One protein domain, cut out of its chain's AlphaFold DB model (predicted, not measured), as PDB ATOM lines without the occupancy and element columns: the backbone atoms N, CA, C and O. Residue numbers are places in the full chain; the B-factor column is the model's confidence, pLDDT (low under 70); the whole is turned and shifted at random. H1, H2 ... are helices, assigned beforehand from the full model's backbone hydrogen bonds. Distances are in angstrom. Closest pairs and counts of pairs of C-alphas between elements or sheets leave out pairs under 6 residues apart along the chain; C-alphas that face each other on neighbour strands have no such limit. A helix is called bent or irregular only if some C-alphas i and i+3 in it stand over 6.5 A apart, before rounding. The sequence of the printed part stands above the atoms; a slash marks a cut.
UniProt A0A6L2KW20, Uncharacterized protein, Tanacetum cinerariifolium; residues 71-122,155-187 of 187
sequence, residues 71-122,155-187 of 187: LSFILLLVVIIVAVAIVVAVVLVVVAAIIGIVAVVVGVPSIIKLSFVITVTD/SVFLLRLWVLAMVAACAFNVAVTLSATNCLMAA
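AT A GLANCE: This is residues 71 to 122 and 155 to 187 of the 187 residues of an uncharacterized protein of Tanacetum cinerariifolium (UniProt A0A6L2KW20). One very long helix, H1, makes the length of a thin rod, and a shorter helix, H2, runs back in the opposite sense beside the first half of H1, with a gap between the two. The second half of H1 sticks out past the start of H2, residues 97 to 122 standing free. The printed part has 85 residues with two named helices, H1 then H2, and no named strand; the class is all helix. The whole is extended, with a radius of gyration of the C-alphas of 23.1 A, and spans 83 by 22 by 10 A.

IN THESE COORDINATES: H1 takes residues 71 to 121 and measures 74.8 A from C-alpha 71 at (238.241, 351.103, 173.066) to C-alpha 121 at (309.729, 331.511, 163.022). It is neither bent nor irregular, but only just: C-alphas 106 and 109 are 6.2 A apart. H2 takes residues 155 to 185, 45.0 A from first to last C-alpha, and ends with C-alpha 185 at (232.314, 334.692, 172.609).

HOW THE PARTS SIT: H1 and H2 are apart, with no C-alpha of the one within 8 A of the other. Residues 71 to 95 of H1 stand free, and so do residues 158 to 187, of which 158 to 185 belong to H2. In H2 every O i to N i+4 pair is within hydrogen-bond range; in H1 45 of 47 are.

THE WHOLE: The C-alphas farthest apart, those of Asp 122 and Ala 187, are 83.5 A from each other, while those of Leu 71 and Ala 187 are 14.5 A apart. Residues 123 to 154 are not printed, and the link from H1 to H2 runs across this cut, with C-alphas 122 and 155 36.8 A apart. The mean pLDDT of the printed part is 75.4; 27 residues are under 70, among them 107 to 116, 118 to 122, 155 to 157 and 182 to 187, the last being the chain's last residue.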
ATOM      1  N   LEU A  71     237.410 350.704 174.207       82.25
ATOM      2  CA  LEU A  71     238.241 351.103 173.066       82.25
ATOM      3  C   LEU A  71     239.486 351.877 173.506       82.25
ATOM      4  O   LEU A  71     240.579 351.614 173.005       82.25
ATOM      5  N   SER A  72     239.341 352.782 174.474       79.69
ATOM      6  CA  SER A  72     240.468 353.527 175.046       79.69
ATOM      7  C   SER A  72     241.466 352.595 175.735       79.69
ATOM      8  O   SER A  72     242.677 352.766 175.586       79.69
ATOM      9  N   PHE A  73     240.974 351.567 176.431       78.75
ATOM     10  CA  PHE A  73     241.821 350.556 177.062       78.75
ATOM     11  C   PHE A  73     242.558 349.682 176.037       78.75
ATOM     12  O   PHE A  73     243.764 349.466 176.170       78.75
ATOM     13  N   ILE A  74     241.876 349.225 174.981       85.12
ATOM     14  CA  ILE A  74     242.504 348.458 173.895       85.12
ATOM     15  C   ILE A  74     243.568 349.297 173.182       85.12
ATOM     16  O   ILE A  74     244.673 348.809 172.953       85.12
ATOM     17  N   LEU A  75     243.279 350.561 172.860       86.56
ATOM     18  CA  LEU A  75     244.248 351.459 172.227       86.56
ATOM     19  C   LEU A  75     245.484 351.661 173.105       86.56
ATOM     20  O   LEU A  75     246.606 351.561 172.610       86.56
ATOM     21  N   LEU A  76     245.293 351.884 174.406       86.12
ATOM     22  CA  LEU A  76     246.396 352.013 175.354       86.12
ATOM     23  C   LEU A  76     247.249 350.738 175.389       86.12
ATOM     24  O   LEU A  76     248.475 350.815 175.321       86.12
ATOM     25  N   LEU A  77     246.609 349.569 175.436       83.69
ATOM     26  CA  LEU A  77     247.293 348.281 175.423       83.69
ATOM     27  C   LEU A  77     248.112 348.090 174.139       83.69
ATOM     28  O   LEU A  77     249.279 347.710 174.206       83.69
ATOM     29  N   VAL A  78     247.533 348.403 172.976       88.19
ATOM     30  CA  VAL A  78     248.221 348.331 171.678       88.19
ATOM     31  C   VAL A  78     249.426 349.266 171.649       88.19
ATOM     32  O   VAL A  78     250.511 348.844 171.254       88.19
ATOM     33  N   VAL A  79     249.279 350.509 172.113       90.50
ATOM     34  CA  VAL A  79     250.384 351.477 172.177       90.50
ATOM     35  C   VAL A  79     251.512 350.965 173.072       90.50
ATOM     36  O   VAL A  79     252.677 351.046 172.681       90.50
ATOM     37  N   ILE A  80     251.187 350.386 174.233       88.88
ATOM     38  CA  ILE A  80     252.182 349.791 175.135       88.88
ATOM     39  C   ILE A  80     252.905 348.626 174.446       88.88
ATOM     40  O   ILE A  80     254.135 348.581 174.459       88.88
ATOM     41  N   ILE A  81     252.174 347.710 173.802       88.56
ATOM     42  CA  ILE A  81     252.762 346.557 173.099       88.56
ATOM     43  C   ILE A  81     253.687 347.020 171.967       88.56
ATOM     44  O   ILE A  81     254.810 346.529 171.851       88.56
ATOM     45  N   VAL A  82     253.251 347.987 171.157       89.25
ATOM     46  CA  VAL A  82     254.047 348.543 170.051       89.25
ATOM     47  C   VAL A  82     255.306 349.229 170.578       89.25
ATOM     48  O   VAL A  82     256.394 348.985 170.058       89.25
ATOM     49  N   ALA A  83     255.193 350.036 171.634       90.50
ATOM     50  CA  ALA A  83     256.343 350.693 172.245       90.50
ATOM     51  C   ALA A  83     257.377 349.671 172.748       90.50
ATOM     52  O   ALA A  83     258.566 349.802 172.453       90.50
ATOM     53  N   VAL A  84     256.932 348.617 173.441       88.44
ATOM     54  CA  VAL A  84     257.813 347.535 173.910       88.44
ATOM     55  C   VAL A  84     258.479 346.819 172.733       88.44
ATOM     56  O   VAL A  84     259.689 346.595 172.768       88.44
ATOM     57  N   ALA A  85     257.734 346.512 171.670       87.94
ATOM     58  CA  ALA A  85     258.282 345.865 170.479       87.94
ATOM     59  C   ALA A  85     259.378 346.710 169.806       87.94
ATOM     60  O   ALA A  85     260.430 346.176 169.446       87.94
ATOM     61  N   ILE A  86     259.174 348.028 169.695       90.06
ATOM     62  CA  ILE A  86     260.175 348.957 169.149       90.06
ATOM     63  C   ILE A  86     261.434 348.959 170.021       90.06
ATOM     64  O   ILE A  86     262.539 348.835 169.494       90.06
ATOM     65  N   VAL A  87     261.289 349.045 171.347       87.75
ATOM     66  CA  VAL A  87     262.434 349.022 172.274       87.75
ATOM     67  C   VAL A  87     263.228 347.721 172.129       87.75
ATOM     68  O   VAL A  87     264.449 347.764 171.999       87.75
ATOM     69  N   VAL A  88     262.553 346.569 172.088       86.94
ATOM     70  CA  VAL A  88     263.207 345.262 171.913       86.94
ATOM     71  C   VAL A  88     263.952 345.188 170.578       86.94
ATOM     72  O   VAL A  88     265.098 344.739 170.547       86.94
ATOM     73  N   ALA A  89     263.345 345.667 169.490       86.31
ATOM     74  CA  ALA A  89     263.981 345.694 168.175       86.31
ATOM     75  C   ALA A  89     265.250 346.563 168.170       86.31
ATOM     76  O   ALA A  89     266.292 346.126 167.683       86.31
ATOM     77  N   VAL A  90     265.194 347.760 168.766       86.31
ATOM     78  CA  VAL A  90     266.353 348.662 168.873       86.31
ATOM     79  C   VAL A  90     267.474 348.017 169.686       86.31
ATOM     80  O   VAL A  90     268.621 348.003 169.242       86.31
ATOM     81  N   VAL A  91     267.156 347.431 170.845       85.81
ATOM     82  CA  VAL A  91     268.148 346.746 171.691       85.81
ATOM     83  C   VAL A  91     268.811 345.596 170.929       85.81
ATOM     84  O   VAL A  91     270.034 345.466 170.963       85.81
ATOM     85  N   LEU A  92     268.037 344.797 170.192       86.38
ATOM     86  CA  LEU A  92     268.565 343.676 169.415       86.38
ATOM     87  C   LEU A  92     269.535 344.137 168.317       86.38
ATOM     88  O   LEU A  92     270.601 343.541 168.153       86.38
ATOM     89  N   VAL A  93     269.198 345.211 167.599       82.69
ATOM     90  CA  VAL A  93     270.064 345.798 166.562       82.69
ATOM     91  C   VAL A  93     271.378 346.292 167.166       82.69
ATOM     92  O   VAL A  93     272.446 346.009 166.621       82.69
ATOM     93  N   VAL A  94     271.322 346.974 168.312       86.56
ATOM     94  CA  VAL A  94     272.519 347.459 169.014       86.56
ATOM     95  C   VAL A  94     273.410 346.294 169.449       86.56
ATOM     96  O   VAL A  94     274.616 346.321 169.207       86.56
ATOM     97  N   VAL A  95     272.834 345.240 170.030       85.44
ATOM     98  CA  VAL A  95     273.587 344.044 170.442       85.44
ATOM     99  C   VAL A  95     274.247 343.367 169.240       85.44
ATOM    100  O   VAL A  95     275.432 343.036 169.299       85.44
ATOM    101  N   ALA A  96     273.524 343.206 168.129       81.12
ATOM    102  CA  ALA A  96     274.074 342.627 166.906       81.12
ATOM    103  C   ALA A  96     275.237 343.462 166.342       81.12
ATOM    104  O   ALA A  96     276.260 342.900 165.944       81.12
ATOM    105  N   ALA A  97     275.121 344.793 166.367       84.88
ATOM    106  CA  ALA A  97     276.186 345.696 165.941       84.88
ATOM    107  C   ALA A  97     277.437 345.568 166.825       84.88
ATOM    108  O   ALA A  97     278.544 345.452 166.298       84.88
ATOM    109  N   ILE A  98     277.277 345.515 168.153       87.56
ATOM    110  CA  ILE A  98     278.398 345.337 169.091       87.56
ATOM    111  C   ILE A  98     279.101 344.002 168.840       87.56
ATOM    112  O   ILE A  98     280.325 343.973 168.739       87.56
ATOM    113  N   ILE A  99     278.353 342.904 168.688       83.81
ATOM    114  CA  ILE A  99     278.928 341.582 168.395       83.81
ATOM    115  C   ILE A  99     279.694 341.610 167.068       83.81
ATOM    116  O   ILE A  99     280.806 341.088 166.999       83.81
ATOM    117  N   GLY A 100     279.139 342.250 166.035       81.38
ATOM    118  CA  GLY A 100     279.811 342.428 164.747       81.38
ATOM    119  C   GLY A 100     281.133 343.187 164.880       81.38
ATOM    120  O   GLY A 100     282.157 342.727 164.380       81.38
ATOM    121  N   ILE A 101     281.137 344.303 165.614       78.94
ATOM    122  CA  ILE A 101     282.348 345.096 165.866       78.94
ATOM    123  C   ILE A 101     283.378 344.273 166.643       78.94
ATOM    124  O   ILE A 101     284.535 344.224 166.242       78.94
ATOM    125  N   VAL A 102     282.977 343.584 167.716       76.69
ATOM    126  CA  VAL A 102     283.881 342.744 168.518       76.69
ATOM    127  C   VAL A 102     284.475 341.619 167.671       76.69
ATOM    128  O   VAL A 102     285.679 341.381 167.732       76.69
ATOM    129  N   ALA A 103     283.672 340.963 166.833       79.50
ATOM    130  CA  ALA A 103     284.153 339.913 165.941       79.50
ATOM    131  C   ALA A 103     285.177 340.441 164.923       79.50
ATOM    132  O   ALA A 103     286.205 339.801 164.706       79.50
ATOM    133  N   VAL A 104     284.941 341.619 164.336       73.50
ATOM    134  CA  VAL A 104     285.880 342.252 163.394       73.50
ATOM    135  C   VAL A 104     287.156 342.701 164.111       73.50
ATOM    136  O   VAL A 104     288.259 342.392 163.665       73.50
ATOM    137  N   VAL A 105     287.026 343.382 165.250       74.69
ATOM    138  CA  VAL A 105     288.158 343.953 165.995       74.69
ATOM    139  C   VAL A 105     289.019 342.878 166.644       74.69
ATOM    140  O   VAL A 105     290.228 343.047 166.697       74.69
ATOM    141  N   VAL A 106     288.448 341.776 167.132       76.31
ATOM    142  CA  VAL A 106     289.220 340.699 167.777       76.31
ATOM    143  C   VAL A 106     289.674 339.654 166.753       76.31
ATOM    144  O   VAL A 106     290.796 339.154 166.840       76.31
ATOM    145  N   GLY A 107     288.851 339.345 165.748       69.81
ATOM    146  CA  GLY A 107     289.156 338.323 164.744       69.81
ATOM    147  C   GLY A 107     290.297 338.711 163.802       69.81
ATOM    148  O   GLY A 107     291.208 337.916 163.581       69.81
ATOM    149  N   VAL A 108     290.300 339.943 163.288       62.69
ATOM    150  CA  VAL A 108     291.281 340.395 162.284       62.69
ATOM    151  C   VAL A 108     292.723 340.465 162.822       62.69
ATOM    152  O   VAL A 108     293.612 339.881 162.196       62.69
ATOM    153  N   PRO A 109     293.018 341.094 163.979       65.31
ATOM    154  CA  PRO A 109     294.390 341.167 164.477       65.31
ATOM    155  C   PRO A 109     294.922 339.815 164.954       65.31
ATOM    156  O   PRO A 109     296.124 339.582 164.863       65.31
ATOM    157  N   SER A 110     294.058 338.902 165.407       62.69
ATOM    158  CA  SER A 110     294.464 337.544 165.793       62.69
ATOM    159  C   SER A 110     295.014 336.759 164.600       62.69
ATOM    160  O   SER A 110     296.046 336.101 164.717       62.69
ATOM    161  N   ILE A 111     294.374 336.886 163.432       62.72
ATOM    162  CA  ILE A 111     294.794 336.221 162.191       62.72
ATOM    163  C   ILE A 111     296.112 336.819 161.678       62.72
ATOM    164  O   ILE A 111     297.037 336.082 161.332       62.72
ATOM    165  N   ILE A 112     296.244 338.150 161.698       63.09
ATOM    166  CA  ILE A 112     297.463 338.840 161.249       63.09
ATOM    167  C   ILE A 112     298.643 338.516 162.179       63.09
ATOM    168  O   ILE A 112     299.728 338.175 161.706       63.09
ATOM    169  N   LYS A 113     298.445 338.537 163.501       65.62
ATOM    170  CA  LYS A 113     299.509 338.242 164.476       65.62
ATOM    171  C   LYS A 113     299.962 336.778 164.414       65.62
ATOM    172  O   LYS A 113     301.159 336.516 164.515       65.62
ATOM    173  N   LEU A 114     299.035 335.845 164.173       65.81
ATOM    174  CA  LEU A 114     299.358 334.435 163.935       65.81
ATOM    175  C   LEU A 114     300.169 334.254 162.644       65.81
ATOM    176  O   LEU A 114     301.182 333.558 162.657       65.81
ATOM    177  N   SER A 115     299.788 334.930 161.551       67.12
ATOM    178  CA  SER A 115     300.548 334.861 160.292       67.12
ATOM    179  C   SER A 115     301.969 335.415 160.433       67.12
ATOM    180  O   SER A 115     302.914 334.816 159.924       67.12
ATOM    181  N   PHE A 116     302.155 336.503 161.184       65.94
ATOM    182  CA  PHE A 116     303.477 337.089 161.394       65.94
ATOM    183  C   PHE A 116     304.391 336.171 162.217       65.94
ATOM    184  O   PHE A 116     305.539 335.957 161.840       65.94
ATOM    185  N   VAL A 117     303.873 335.560 163.290       70.44
ATOM    186  CA  VAL A 117     304.627 334.579 164.093       70.44
ATOM    187  C   VAL A 117     305.098 333.403 163.238       70.44
ATOM    188  O   VAL A 117     306.260 333.017 163.333       70.44
ATOM    189  N   ILE A 118     304.244 332.869 162.365       60.84
ATOM    190  CA  ILE A 118     304.614 331.745 161.492       60.84
ATOM    191  C   ILE A 118     305.667 332.174 160.458       60.84
ATOM    192  O   ILE A 118     306.609 331.432 160.205       60.84
ATOM    193  N   THR A 119     305.558 333.387 159.910       58.84
ATOM    194  CA  THR A 119     306.499 333.884 158.889       58.84
ATOM    195  C   THR A 119     307.888 334.190 159.469       58.84
ATOM    196  O   THR A 119     308.890 334.010 158.788       58.84
ATOM    197  N   VAL A 120     307.970 334.635 160.728       60.59
ATOM    198  CA  VAL A 120     309.249 334.975 161.386       60.59
ATOM    199  C   VAL A 120     309.928 333.756 162.019       60.59
ATOM    200  O   VAL A 120     311.142 333.767 162.195       60.59
ATOM    201  N   THR A 121     309.177 332.698 162.342       61.94
ATOM    202  CA  THR A 121     309.729 331.511 163.022       61.94
ATOM    203  C   THR A 121     310.515 330.582 162.085       61.94
ATOM    204  O   THR A 121     311.283 329.763 162.576       61.94
ATOM    205  N   ASP A 122     310.441 330.758 160.759       54.09
ATOM    206  CA  ASP A 122     311.279 330.016 159.801       54.09
ATOM    207  C   ASP A 122     312.107 330.934 158.875       54.09
ATOM    208  O   ASP A 122     311.870 331.012 157.669       54.09
ATOM    209  N   SER A 155     275.838 333.952 158.049       55.66
ATOM    210  CA  SER A 155     274.665 333.277 157.470       55.66
ATOM    211  C   SER A 155     273.970 332.359 158.477       55.66
ATOM    212  O   SER A 155     272.747 332.400 158.553       55.66
ATOM    213  N   VAL A 156     274.703 331.586 159.288       63.03
ATOM    214  CA  VAL A 156     274.080 330.749 160.338       63.03
ATOM    215  C   VAL A 156     273.417 331.621 161.403       63.03
ATOM    216  O   VAL A 156     272.319 331.311 161.869       63.03
ATOM    217  N   PHE A 157     274.059 332.732 161.770       67.44
ATOM    218  CA  PHE A 157     273.519 333.678 162.742       67.44
ATOM    219  C   PHE A 157     272.282 334.404 162.200       67.44
ATOM    220  O   PHE A 157     271.265 334.471 162.887       67.44
ATOM    221  N   LEU A 158     272.321 334.859 160.945       70.44
ATOM    222  CA  LEU A 158     271.180 335.462 160.253       70.44
ATOM    223  C   LEU A 158     270.041 334.461 160.056       70.44
ATOM    224  O   LEU A 158     268.888 334.826 160.249       70.44
ATOM    225  N   LEU A 159     270.340 333.198 159.748       73.12
ATOM    226  CA  LEU A 159     269.337 332.145 159.616       73.12
ATOM    227  C   LEU A 159     268.664 331.858 160.961       73.12
ATOM    228  O   LEU A 159     267.440 331.785 161.023       73.12
ATOM    229  N   ARG A 160     269.431 331.758 162.054       73.69
ATOM    230  CA  ARG A 160     268.857 331.615 163.402       73.69
ATOM    231  C   ARG A 160     268.011 332.821 163.800       73.69
ATOM    232  O   ARG A 160     266.944 332.632 164.376       73.69
ATOM    233  N   LEU A 161     268.455 334.034 163.475       69.19
ATOM    234  CA  LEU A 161     267.705 335.259 163.750       69.19
ATOM    235  C   LEU A 161     266.404 335.318 162.934       69.19
ATOM    236  O   LEU A 161     265.361 335.692 163.461       69.19
ATOM    237  N   TRP A 162     266.451 334.884 161.674       78.75
ATOM    238  CA  TRP A 162     265.294 334.828 160.786       78.75
ATOM    239  C   TRP A 162     264.270 333.786 161.242       78.75
ATOM    240  O   TRP A 162     263.080 334.081 161.314       78.75
ATOM    241  N   VAL A 163     264.729 332.600 161.652       82.94
ATOM    242  CA  VAL A 163     263.868 331.559 162.234       82.94
ATOM    243  C   VAL A 163     263.210 332.056 163.524       82.94
ATOM    244  O   VAL A 163     262.005 331.885 163.695       82.94
ATOM    245  N   LEU A 164     263.955 332.728 164.407       78.88
ATOM    246  CA  LEU A 164     263.394 333.327 165.623       78.88
ATOM    247  C   LEU A 164     262.347 334.405 165.312       78.88
ATOM    248  O   LEU A 164     261.291 334.421 165.944       78.88
ATOM    249  N   ALA A 165     262.595 335.262 164.320       75.62
ATOM    250  CA  ALA A 165     261.639 336.278 163.887       75.62
ATOM    251  C   ALA A 165     260.349 335.657 163.326       75.62
ATOM    252  O   ALA A 165     259.251 336.110 163.646       75.62
ATOM    253  N   MET A 166     260.469 334.587 162.539       83.00
ATOM    254  CA  MET A 166     259.323 333.886 161.960       83.00
ATOM    255  C   MET A 166     258.479 333.191 163.039       83.00
ATOM    256  O   MET A 166     257.254 333.293 163.025       83.00
ATOM    257  N   VAL A 167     259.122 332.554 164.025       84.19
ATOM    258  CA  VAL A 167     258.434 331.946 165.178       84.19
ATOM    259  C   VAL A 167     257.721 333.006 166.021       84.19
ATOM    260  O   VAL A 167     256.567 332.804 166.399       84.19
ATOM    261  N   ALA A 168     258.361 334.152 166.273       75.38
ATOM    262  CA  ALA A 168     257.752 335.254 167.016       75.38
ATOM    263  C   ALA A 168     256.528 335.839 166.289       75.38
ATOM    264  O   ALA A 168     255.489 336.052 166.914       75.38
ATOM    265  N   ALA A 169     256.612 336.033 164.969       77.25
ATOM    266  CA  ALA A 169     255.489 336.499 164.157       77.25
ATOM    267  C   ALA A 169     254.318 335.500 164.153       77.25
ATOM    268  O   ALA A 169     253.159 335.900 164.280       77.25
ATOM    269  N   CYS A 170     254.605 334.195 164.073       79.31
ATOM    270  CA  CYS A 170     253.584 333.152 164.175       79.31
ATOM    271  C   CYS A 170     252.897 333.148 165.548       79.31
ATOM    272  O   CYS A 170     251.669 333.121 165.613       79.31
ATOM    273  N   ALA A 171     253.661 333.226 166.640       75.25
ATOM    274  CA  ALA A 171     253.103 333.278 167.992       75.25
ATOM    275  C   ALA A 171     252.233 334.529 168.209       75.25
ATOM    276  O   ALA A 171     251.165 334.443 168.816       75.25
ATOM    277  N   PHE A 172     252.653 335.672 167.660       76.69
ATOM    278  CA  PHE A 172     251.897 336.919 167.727       76.69
ATOM    279  C   PHE A 172     250.547 336.818 167.002       76.69
ATOM    280  O   PHE A 172     249.517 337.155 167.579       76.69
ATOM    281  N   ASN A 173     250.519 336.280 165.779       75.62
ATOM    282  CA  ASN A 173     249.272 336.099 165.027       75.62
ATOM    283  C   ASN A 173     248.295 335.146 165.729       75.62
ATOM    284  O   ASN A 173     247.092 335.410 165.761       75.62
ATOM    285  N   VAL A 174     248.797 334.066 166.337       78.88
ATOM    286  CA  VAL A 174     247.958 333.144 167.117       78.88
ATOM    287  C   VAL A 174     247.366 333.848 168.338       78.88
ATOM    288  O   VAL A 174     246.171 333.710 168.587       78.88
ATOM    289  N   ALA A 175     248.157 334.651 169.057       69.81
ATOM    290  CA  ALA A 175     247.685 335.403 170.219       69.81
ATOM    291  C   ALA A 175     246.615 336.446 169.851       69.81
ATOM    292  O   ALA A 175     245.596 336.546 170.535       69.81
ATOM    293  N   VAL A 176     246.803 337.175 168.746       75.88
ATOM    294  CA  VAL A 176     245.812 338.133 168.222       75.88
ATOM    295  C   VAL A 176     244.520 337.419 167.826       75.88
ATOM    296  O   VAL A 176     243.433 337.878 168.171       75.88
ATOM    297  N   THR A 177     244.625 336.264 167.165       77.19
ATOM    298  CA  THR A 177     243.450 335.484 166.751       77.19
ATOM    299  C   THR A 177     242.684 334.962 167.967       77.19
ATOM    300  O   THR A 177     241.477 335.144 168.046       77.19
ATOM    301  N   LEU A 178     243.375 334.402 168.966       70.75
ATOM    302  CA  LEU A 178     242.766 333.960 170.230       70.75
ATOM    303  C   LEU A 178     242.090 335.108 170.988       70.75
ATOM    304  O   LEU A 178     241.001 334.932 171.535       70.75
ATOM    305  N   SER A 179     242.716 336.287 171.000       71.81
ATOM    306  CA  SER A 179     242.141 337.487 171.606       71.81
ATOM    307  C   SER A 179     240.849 337.912 170.903       71.81
ATOM    308  O   SER A 179     239.864 338.196 171.584       71.81
ATOM    309  N   ALA A 180     240.817 337.882 169.568       68.88
ATOM    310  CA  ALA A 180     239.622 338.195 168.790       68.88
ATOM    311  C   ALA A 180     238.490 337.178 169.025       68.88
ATOM    312  O   ALA A 180     237.347 337.577 169.244       68.88
ATOM    313  N   THR A 181     238.798 335.878 169.060       73.75
ATOM    314  CA  THR A 181     237.795 334.826 169.300       73.75
ATOM    315  C   THR A 181     237.205 334.904 170.710       73.75
ATOM    316  O   THR A 181     236.000 334.739 170.881       73.75
ATOM    317  N   ASN A 182     238.026 335.212 171.721       62.56
ATOM    318  CA  ASN A 182     237.542 335.410 173.090       62.56
ATOM    319  C   ASN A 182     236.653 336.654 173.224       62.56
ATOM    320  O   ASN A 182     235.690 336.619 173.983       62.56
ATOM    321  N   CYS A 183     236.928 337.727 172.472       61.38
ATOM    322  CA  CYS A 183     236.039 338.893 172.437       61.38
ATOM    323  C   CYS A 183     234.696 338.570 171.766       61.38
ATOM    324  O   CYS A 183     233.670 339.089 172.188       61.38
ATOM    325  N   LEU A 184     234.689 337.694 170.755       63.50
ATOM    326  CA  LEU A 184     233.478 337.317 170.021       63.50
ATOM    327  C   LEU A 184     232.566 336.363 170.809       63.50
ATOM    328  O   LEU A 184     231.360 336.396 170.619       63.50
ATOM    329  N   MET A 185     233.115 335.539 171.709       64.56
ATOM    330  CA  MET A 185     232.314 334.692 172.609       64.56
ATOM    331  C   MET A 185     231.772 335.429 173.844       64.56
ATOM    332  O   MET A 185     230.923 334.883 174.545       64.56
ATOM    333  N   ALA A 186     232.280 336.628 174.144       51.78
ATOM    334  CA  ALA A 186     231.869 337.422 175.303       51.78
ATOM    335  C   ALA A 186     230.799 338.489 174.985       51.78
ATOM    336  O   ALA A 186     230.294 339.115 175.917       51.78
ATOM    337  N   ALA A 187     230.486 338.704 173.702       51.81
ATOM    338  CA  ALA A 187     229.457 339.623 173.203       51.81
ATOM    339  C   ALA A 187     228.165 338.868 172.858       51.81
ATOM    340  O   ALA A 187     227.080 339.445 173.093       51.81
TER     341      ALA A 187